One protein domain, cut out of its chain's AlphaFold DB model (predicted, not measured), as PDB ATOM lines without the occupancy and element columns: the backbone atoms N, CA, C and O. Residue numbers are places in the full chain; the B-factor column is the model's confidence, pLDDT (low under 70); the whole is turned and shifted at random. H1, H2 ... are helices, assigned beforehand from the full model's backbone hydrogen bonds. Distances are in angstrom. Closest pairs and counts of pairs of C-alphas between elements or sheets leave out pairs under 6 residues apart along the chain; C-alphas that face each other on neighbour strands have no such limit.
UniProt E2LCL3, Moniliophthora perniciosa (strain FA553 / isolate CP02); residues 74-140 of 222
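AT A GLANCE: This is residues 74 to 140 of the 222 residues of a protein of Moniliophthora perniciosa (strain FA553 / isolate CP02) (UniProt E2LCL3). One long helix, H2, makes the long axis of the domain, and two short helices, H1 and H3, pack on its later half at steep angles, each also touching the other. The long link of residues 82 to 94 loops from H1 back to the beginning of H2, and residues 130 to 134, after H3, run beside the earlier half of H2. The printed part has 67 residues, with three named helices in the order H1, H2, H3 and no named strand, and the class is all helix. It is compact, with a radius of gyration of the C-alphas of 11.6 A, and only just elongated, spanning 36 by 24 by 15 A.

HOW THE PARTS SIT: H1, residues 74 to 81, touches H2, residues 95 to 115, at a steep tilt of 65 degrees, opposite ways; their closest C-alphas, of Ala 78 and Ala 108, are 4.9 A apart. H2 touches H1 with residues 105 to 113 alone. H3, residues 122 to 129, touches H2 at a steep tilt of 50 degrees, opposite ways, where residues 109 to 113 alone of H2 take part; the closest C-alphas, of Val 109 and Ala 129, are 6.8 A apart. H1 and H3 touch at a steep tilt of 62 degrees, the same way, with the closest C-alphas, of Phe 75 and Ala 129, 5.0 A apart. The helix packing is mostly crossed, with 0 of the 3 touching pairs at a shallow tilt. In H1, H2 and H3 every O i to N i+4 pair is within hydrogen-bond range.

IN THESE COORDINATES: H1 begins at C-alpha 74, (113.260, 105.849, 116.806), and is 11.0 A long. H2 runs 30.1 A, from C-alpha 95 at (123.564, 109.448, 139.234) to C-alpha 115. H3, 10.7 A long, ends at C-alpha 129, (111.637, 107.613, 122.321).

THE WHOLE: The two farthest C-alphas, of Ser 94 and Pro 119, are 36.4 A apart. The link from H1 to H2 is long, and that from H2 to H3 is short. The printed part has no cut, and no printed residue is under 70 in pLDDT.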
ATOM      1  N   ALA A  74     112.139 105.155 116.173       98.00
ATOM      2  CA  ALA A  74     113.260 105.849 116.806       98.00
ATOM      3  C   ALA A  74     113.772 105.103 118.042       98.00
ATOM      4  O   ALA A  74     114.971 105.116 118.332       98.00
ATOM      5  N   PHE A  75     112.874 104.425 118.760       97.31
ATOM      6  CA  PHE A  75     113.233 103.582 119.893       97.31
ATOM      7  C   PHE A  75     113.999 102.341 119.424       97.31
ATOM      8  O   PHE A  75     115.027 102.010 120.013       97.31
ATOM      9  N   TRP A  76     113.561 101.689 118.340       96.50
ATOM     10  CA  TRP A  76     114.307 100.587 117.723       96.50
ATOM     11  C   TRP A  76     115.702 101.008 117.279       96.50
ATOM     12  O   TRP A  76     116.673 100.305 117.563       96.50
ATOM     13  N   TYR A  77     115.801 102.163 116.619       97.12
ATOM     14  CA  TYR A  77     117.077 102.718 116.187       97.12
ATOM     15  C   TYR A  77     118.016 102.944 117.372       97.12
ATOM     16  O   TYR A  77     119.153 102.479 117.360       97.12
ATOM     17  N   ALA A  78     117.535 103.613 118.424       97.56
ATOM     18  CA  ALA A  78     118.329 103.872 119.619       97.56
ATOM     19  C   ALA A  78     118.730 102.577 120.335       97.56
ATOM     20  O   ALA A  78     119.890 102.426 120.725       97.56
ATOM     21  N   LEU A  79     117.810 101.611 120.433       95.69
ATOM     22  CA  LEU A  79     118.090 100.303 121.008       95.69
ATOM     23  C   LEU A  79     119.242  99.618 120.279       95.69
ATOM     24  O   LEU A  79     120.099  99.053 120.954       95.69
ATOM     25  N   ASP A  80     119.306  99.699 118.946       94.94
ATOM     26  CA  ASP A  80     120.387  99.116 118.140       94.94
ATOM     27  C   ASP A  80     121.776  99.682 118.479       94.94
ATOM     28  O   ASP A  80     122.775  98.961 118.460       94.94
ATOM     29  N   LYS A  81     121.843 100.941 118.915       95.12
ATOM     30  CA  LYS A  81     123.104 101.651 119.177       95.12
ATOM     31  C   LYS A  81     123.683 101.439 120.577       95.12
ATOM     32  O   LYS A  81     124.876 101.663 120.765       95.12
ATOM     33  N   VAL A  82     122.882 100.999 121.549       93.06
ATOM     34  CA  VAL A  82     123.306 100.889 122.961       93.06
ATOM     35  C   VAL A  82     123.414  99.444 123.457       93.06
ATOM     36  O   VAL A  82     122.849  98.529 122.869       93.06
ATOM     37  N   ASP A  83     124.114  99.196 124.563       88.81
ATOM     38  CA  ASP A  83     124.274  97.853 125.146       88.81
ATOM     39  C   ASP A  83     123.316  97.552 126.316       88.81
ATOM     40  O   ASP A  83     123.465  96.539 127.004       88.81
ATOM     41  N   PHE A  84     122.312  98.405 126.528       88.88
ATOM     42  CA  PHE A  84     121.332  98.284 127.602       88.88
ATOM     43  C   PHE A  84     119.898  98.484 127.102       88.88
ATOM     44  O   PHE A  84     119.655  99.070 126.052       88.88
ATOM     45  N   PHE A  85     118.935  98.035 127.907       88.12
ATOM     46  CA  PHE A  85     117.512  98.294 127.691       88.12
ATOM     47  C   PHE A  85     117.066  99.455 128.580       88.12
ATOM     48  O   PHE A  85     117.294  99.403 129.799       88.12
ATOM     49  N   PRO A  86     116.454 100.511 128.025       90.56
ATOM     50  CA  PRO A  86     115.965 101.604 128.837       90.56
ATOM     51  C   PRO A  86     114.688 101.170 129.549       90.56
ATOM     52  O   PRO A  86     113.704 100.753 128.943       90.56
ATOM     53  N   ARG A  87     114.703 101.314 130.862       90.62
ATOM     54  CA  ARG A  87     113.547 101.166 131.736       90.62
ATOM     55  C   ARG A  87     113.776 102.058 132.945       90.62
ATOM     56  O   ARG A  87     114.938 102.384 133.218       90.62
ATOM     57  N   PRO A  88     112.730 102.403 133.706       92.12
ATOM     58  CA  PRO A  88     112.926 103.042 134.991       92.12
ATOM     59  C   PRO A  88     113.945 102.273 135.843       92.12
ATOM     60  O   PRO A  88     113.831 101.065 136.044       92.12
ATOM     61  N   TRP A  89     114.983 102.969 136.302       88.44
ATOM     62  CA  TRP A  89     116.116 102.348 136.990       88.44
ATOM     63  C   TRP A  89     115.895 102.167 138.484       88.44
ATOM     64  O   TRP A  89     116.683 101.478 139.115       88.44
ATOM     65  N   GLU A  90     114.893 102.821 139.076       85.56
ATOM     66  CA  GLU A  90     114.498 102.627 140.481       85.56
ATOM     67  C   GLU A  90     115.673 102.650 141.482       85.56
ATOM     68  O   GLU A  90     115.737 101.870 142.428       85.56
ATOM     69  N   LYS A  91     116.623 103.576 141.282       82.31
ATOM     70  CA  LYS A  91     117.834 103.746 142.116       82.31
ATOM     71  C   LYS A  91     118.839 102.580 142.050       82.31
ATOM     72  O   LYS A  91     119.752 102.530 142.868       82.31
ATOM     73  N   GLN A  92     118.730 101.693 141.059       82.69
ATOM     74  CA  GLN A  92     119.706 100.622 140.806       82.69
ATOM     75  C   GLN A  92     121.054 101.148 140.285       82.69
ATOM     76  O   GLN A  92     122.055 100.439 140.347       82.69
ATOM     77  N   LEU A  93     121.095 102.383 139.775       87.19
ATOM     78  CA  LEU A  93     122.282 103.000 139.184       87.19
ATOM     79  C   LEU A  93     122.683 104.275 139.936       87.19
ATOM     80  O   LEU A  93     121.853 104.980 140.515       87.19
ATOM     81  N   SER A  94     123.979 104.596 139.894       93.81
ATOM     82  CA  SER A  94     124.485 105.878 140.392       93.81
ATOM     83  C   SER A  94     124.014 107.033 139.499       93.81
ATOM     84  O   SER A  94     123.801 106.850 138.305       93.81
ATOM     85  N   LYS A  95     123.940 108.261 140.032       95.44
ATOM     86  CA  LYS A  95     123.564 109.448 139.234       95.44
ATOM     87  C   LYS A  95     124.481 109.689 138.027       95.44
ATOM     88  O   LYS A  95     124.029 110.233 137.024       95.44
ATOM     89  N   ILE A  96     125.758 109.323 138.147       97.44
ATOM     90  CA  ILE A  96     126.744 109.451 137.065       97.44
ATOM     91  C   ILE A  96     126.393 108.473 135.943       97.44
ATOM     92  O   ILE A  96     126.291 108.879 134.790       97.44
ATOM     93  N   GLU A  97     126.128 107.215 136.295       95.38
ATOM     94  CA  GLU A  97     125.743 106.184 135.330       95.38
ATOM     95  C   GLU A  97     124.377 106.478 134.694       95.38
ATOM     96  O   GLU A  97     124.226 106.356 133.482       95.38
ATOM     97  N   CYS A  98     123.410 106.963 135.481       96.06
ATOM     98  CA  CYS A  98     122.124 107.444 134.978       96.06
ATOM     99  C   CYS A  98     122.302 108.498 133.880       96.06
ATOM    100  O   CYS A  98     121.700 108.408 132.814       96.06
ATOM    101  N   ARG A  99     123.157 109.500 134.128       98.06
ATOM    102  CA  ARG A  99     123.428 110.554 133.148       98.06
ATOM    103  C   ARG A  99     124.078 109.994 131.893       98.06
ATOM    104  O   ARG A  99     123.639 110.335 130.804       98.06
ATOM    105  N   LYS A 100     125.092 109.143 132.055       97.75
ATOM    106  CA  LYS A 100     125.803 108.519 130.938       97.75
ATOM    107  C   LYS A 100     124.830 107.778 130.014       97.75
ATOM    108  O   LYS A 100     124.764 108.106 128.836       97.75
ATOM    109  N   ARG A 101     124.022 106.863 130.560       97.31
ATOM    110  CA  ARG A 101     123.047 106.081 129.779       97.31
ATOM    111  C   ARG A 101     121.976 106.948 129.132       97.31
ATOM    112  O   ARG A 101     121.626 106.731 127.979       97.31
ATOM    113  N   MET A 102     121.463 107.943 129.858       98.31
ATOM    114  CA  MET A 102     120.500 108.897 129.307       98.31
ATOM    115  C   MET A 102     121.088 109.645 128.104       98.31
ATOM    116  O   MET A 102     120.408 109.792 127.094       98.31
ATOM    117  N   THR A 103     122.336 110.110 128.206       98.56
ATOM    118  CA  THR A 103     123.034 110.787 127.108       98.56
ATOM    119  C   THR A 103     123.233 109.847 125.922       98.56
ATOM    120  O   THR A 103     122.770 110.173 124.839       98.56
ATOM    121  N   GLU A 104     123.807 108.658 126.130       98.38
ATOM    122  CA  GLU A 104     124.026 107.670 125.059       98.38
ATOM    123  C   GLU A 104     122.730 107.323 124.308       98.38
ATOM    124  O   GLU A 104     122.707 107.297 123.079       98.38
ATOM    125  N   TRP A 105     121.633 107.108 125.039       98.62
ATOM    126  CA  TRP A 105     120.328 106.832 124.441       98.62
ATOM    127  C   TRP A 105     119.778 108.030 123.659       98.62
ATOM    128  O   TRP A 105     119.376 107.896 122.504       98.62
ATOM    129  N   ASN A 106     119.743 109.213 124.279       98.69
ATOM    130  CA  ASN A 106     119.134 110.393 123.666       98.69
ATOM    131  C   ASN A 106     119.943 110.917 122.472       98.69
ATOM    132  O   ASN A 106     119.337 111.473 121.555       98.69
ATOM    133  N   ASP A 107     121.261 110.709 122.452       98.69
ATOM    134  CA  ASP A 107     122.119 111.005 121.301       98.69
ATOM    135  C   ASP A 107     121.784 110.081 120.118       98.69
ATOM    136  O   ASP A 107     121.683 110.548 118.985       98.69
ATOM    137  N   ALA A 108     121.512 108.793 120.365       98.50
ATOM    138  CA  ALA A 108     121.070 107.865 119.321       98.50
ATOM    139  C   ALA A 108     119.672 108.215 118.770       98.50
ATOM    140  O   ALA A 108     119.432 108.112 117.567       98.50
ATOM    141  N   VAL A 109     118.753 108.686 119.624       98.56
ATOM    142  CA  VAL A 109     117.452 109.220 119.173       98.56
ATOM    143  C   VAL A 109     117.639 110.497 118.340       98.56
ATOM    144  O   VAL A 109     116.948 110.694 117.342       98.56
ATOM    145  N   GLU A 110     118.584 111.367 118.702       98.44
ATOM    146  CA  GLU A 110     118.904 112.559 117.909       98.44
ATOM    147  C   GLU A 110     119.510 112.191 116.541       98.44
ATOM    148  O   GLU A 110     119.151 112.774 115.515       98.44
ATOM    149  N   GLU A 111     120.370 111.171 116.496       98.50
ATOM    150  CA  GLU A 111     120.877 110.597 115.246       98.50
ATOM    151  C   GLU A 111     119.725 110.083 114.366       98.50
ATOM    152  O   GLU A 111     119.693 110.375 113.170       98.50
ATOM    153  N   TYR A 112     118.728 109.396 114.934       98.44
ATOM    154  CA  TYR A 112     117.533 108.980 114.191       98.44
ATOM    155  C   TYR A 112     116.783 110.179 113.590       98.44
ATOM    156  O   TYR A 112     116.546 110.219 112.382       98.44
ATOM    157  N   ILE A 113     116.460 111.182 114.417       98.00
ATOM    158  CA  ILE A 113     115.701 112.378 114.009       98.00
ATOM    159  C   ILE A 113     116.404 113.111 112.861       98.00
ATOM    160  O   ILE A 113     115.758 113.599 111.934       98.00
ATOM    161  N   THR A 114     117.733 113.186 112.909       97.12
ATOM    162  CA  THR A 114     118.529 113.898 111.904       97.12
ATOM    163  C   THR A 114     118.727 113.103 110.612       97.12
ATOM    164  O   THR A 114     118.827 113.708 109.543       97.12
ATOM    165  N   THR A 115     118.771 111.767 110.675       96.81
ATOM    166  CA  THR A 115     119.173 110.925 109.533       96.81
ATOM    167  C   THR A 115     118.023 110.214 108.822       96.81
ATOM    168  O   THR A 115     118.066 110.089 107.598       96.81
ATOM    169  N   GLN A 116     116.987 109.765 109.538       91.38
ATOM    170  CA  GLN A 116     115.990 108.830 108.992       91.38
ATOM    171  C   GLN A 116     114.835 109.500 108.235       91.38
ATOM    172  O   GLN A 116     114.009 108.810 107.645       91.38
ATOM    173  N   ARG A 117     114.789 110.842 108.189       89.62
ATOM    174  CA  ARG A 117     113.730 111.623 107.511       89.62
ATOM    175  C   ARG A 117     112.311 111.228 107.951       89.62
ATOM    176  O   ARG A 117     111.387 111.235 107.139       89.62
ATOM    177  N   ASP A 118     112.149 110.898 109.230       96.06
ATOM    178  CA  ASP A 118     110.840 110.649 109.830       96.06
ATOM    179  C   ASP A 118     109.938 111.887 109.621       96.06
ATOM    180  O   ASP A 118     110.362 113.007 109.924       96.06
ATOM    181  N   PRO A 119     108.728 111.731 109.051       96.81
ATOM    182  CA  PRO A 119     107.866 112.862 108.714       96.81
ATOM    183  C   PRO A 119     107.186 113.489 109.937       96.81
ATOM    184  O   PRO A 119     106.576 114.556 109.818       96.81
ATOM    185  N   ARG A 120     107.223 112.829 111.101       97.31
ATOM    186  CA  ARG A 120     106.581 113.332 112.315       97.31
ATOM    187  C   ARG A 120     107.300 114.587 112.819       97.31
ATOM    188  O   ARG A 120     108.520 114.705 112.688       97.31
ATOM    189  N   PRO A 121     106.584 115.528 113.462       97.38
ATOM    190  CA  PRO A 121     107.240 116.630 114.153       97.38
ATOM    191  C   PRO A 121     108.232 116.096 115.191       97.38
ATOM    192  O   PRO A 121     107.907 115.158 115.918       97.38
ATOM    193  N   ARG A 122     109.400 116.741 115.319       97.56
ATOM    194  CA  ARG A 122     110.467 116.354 116.261       97.56
ATOM    195  C   ARG A 122     109.931 115.958 117.640       97.56
ATOM    196  O   ARG A 122     110.257 114.889 118.136       97.56
ATOM    197  N   ILE A 123     109.073 116.794 118.226       97.25
ATOM    198  CA  ILE A 123     108.552 116.567 119.579       97.25
ATOM    199  C   ILE A 123     107.738 115.272 119.712       97.25
ATOM    200  O   ILE A 123     107.732 114.668 120.777       97.25
ATOM    201  N   HIS A 124     107.088 114.799 118.644       97.12
ATOM    202  CA  HIS A 124     106.372 113.521 118.681       97.12
ATOM    203  C   HIS A 124     107.359 112.362 118.835       97.12
ATOM    204  O   HIS A 124     107.150 111.505 119.680       97.12
ATOM    205  N   ILE A 125     108.463 112.380 118.086       98.19
ATOM    206  CA  ILE A 125     109.513 111.357 118.176       98.19
ATOM    207  C   ILE A 125     110.166 111.391 119.562       98.19
ATOM    208  O   ILE A 125     110.390 110.362 120.191       98.19
ATOM    209  N   GLU A 126     110.454 112.592 120.066       98.12
ATOM    210  CA  GLU A 126     111.104 112.746 121.363       98.12
ATOM    211  C   GLU A 126     110.232 112.278 122.534       98.12
ATOM    212  O   GLU A 126     110.765 111.685 123.469       98.12
ATOM    213  N   VAL A 127     108.915 112.513 122.487       96.75
ATOM    214  CA  VAL A 127     107.967 112.012 123.496       96.75
ATOM    215  C   VAL A 127     107.932 110.485 123.531       96.75
ATOM    216  O   VAL A 127     107.918 109.918 124.621       96.75
ATOM    217  N   GLU A 128     107.953 109.827 122.372       95.44
ATOM    218  CA  GLU A 128     107.874 108.362 122.309       95.44
ATOM    219  C   GLU A 128     109.208 107.678 122.663       95.44
ATOM    220  O   GLU A 128     109.220 106.618 123.299       95.44
ATOM    221  N   ALA A 129     110.342 108.289 122.290       97.69
ATOM    222  CA  ALA A 129     111.637 107.613 122.321       97.69
ATOM    223  C   ALA A 129     112.656 108.148 123.337       97.69
ATOM    224  O   ALA A 129     113.503 107.368 123.764       97.69
ATOM    225  N   LYS A 130     112.652 109.429 123.743       98.56
ATOM    226  CA  LYS A 130     113.701 109.945 124.654       98.56
ATOM    227  C   LYS A 130     113.467 109.519 126.101       98.56
ATOM    228  O   LYS A 130     112.333 109.437 126.572       98.56
ATOM    229  N   ILE A 131     114.562 109.331 126.840       98.50
ATOM    230  CA  ILE A 131     114.541 108.935 128.254       98.50
ATOM    231  C   ILE A 131     115.091 110.019 129.180       98.50
ATOM    232  O   ILE A 131     115.915 110.848 128.787       98.50
ATOM    233  N   GLY A 132     114.619 110.012 130.424       97.69
ATOM    234  CA  GLY A 132     115.075 110.887 131.498       97.69
ATOM    235  C   GLY A 132     116.196 110.282 132.350       97.69
ATOM    236  O   GLY A 132     116.623 109.142 132.171       97.69
ATOM    237  N   MET A 133     116.639 111.049 133.350       96.12
ATOM    238  CA  MET A 133     117.637 110.632 134.355       96.12
ATOM    239  C   MET A 133     117.176 109.461 135.238       96.12
ATOM    240  O   MET A 133     117.975 108.910 135.993       96.12
ATOM    241  N   ASP A 134     115.891 109.127 135.209       93.94
ATOM    242  CA  ASP A 134     115.291 107.988 135.896       93.94
ATOM    243  C   ASP A 134     115.235 106.731 135.015       93.94
ATOM    244  O   ASP A 134     114.869 105.674 135.522       93.94
ATOM    245  N   GLY A 135     115.597 106.828 133.731       95.44
ATOM    246  CA  GLY A 135     115.507 105.745 132.752       95.44
ATOM    247  C   GLY A 135     114.100 105.528 132.188       95.44
ATOM    248  O   GLY A 135     113.935 104.708 131.289       95.44
ATOM    249  N   GLY A 136     113.089 106.248 132.688       95.81
ATOM    250  CA  GLY A 136     111.751 106.307 132.091       95.81
ATOM    251  C   GLY A 136     111.674 107.373 130.989       95.81
ATOM    252  O   GLY A 136     112.705 107.936 130.621       95.81
ATOM    253  N   PRO A 137     110.473 107.715 130.494       96.69
ATOM    254  CA  PRO A 137     110.293 108.729 129.454       96.69
ATOM    255  C   PRO A 137     110.853 110.085 129.875       96.69
ATOM    256  O   PRO A 137     110.676 110.492 131.029       96.69
ATOM    257  N   LEU A 138     111.505 110.794 128.951       97.75
ATOM    258  CA  LEU A 138     111.978 112.160 129.188       97.75
ATOM    259  C   LEU A 138     110.795 113.107 129.406       97.75
ATOM    260  O   LEU A 138     110.787 113.879 130.362       97.75
ATOM    261  N   TYR A 139     109.796 113.002 128.532       97.19
ATOM    262  CA  TYR A 139     108.543 113.737 128.620       97.19
ATOM    263  C   TYR A 139     107.483 112.828 129.210       97.19
ATOM    264  O   TYR A 139     107.214 111.746 128.691       97.19
ATOM    265  N   LYS A 140     106.892 113.257 130.323       96.56
ATOM    266  CA  LYS A 140     105.902 112.437 131.017       96.56
ATOM    267  C   LYS A 140     104.538 112.552 130.341       96.56
ATOM    268  O   LYS A 140     104.227 113.561 129.711       96.56
TER     269      LYS A 140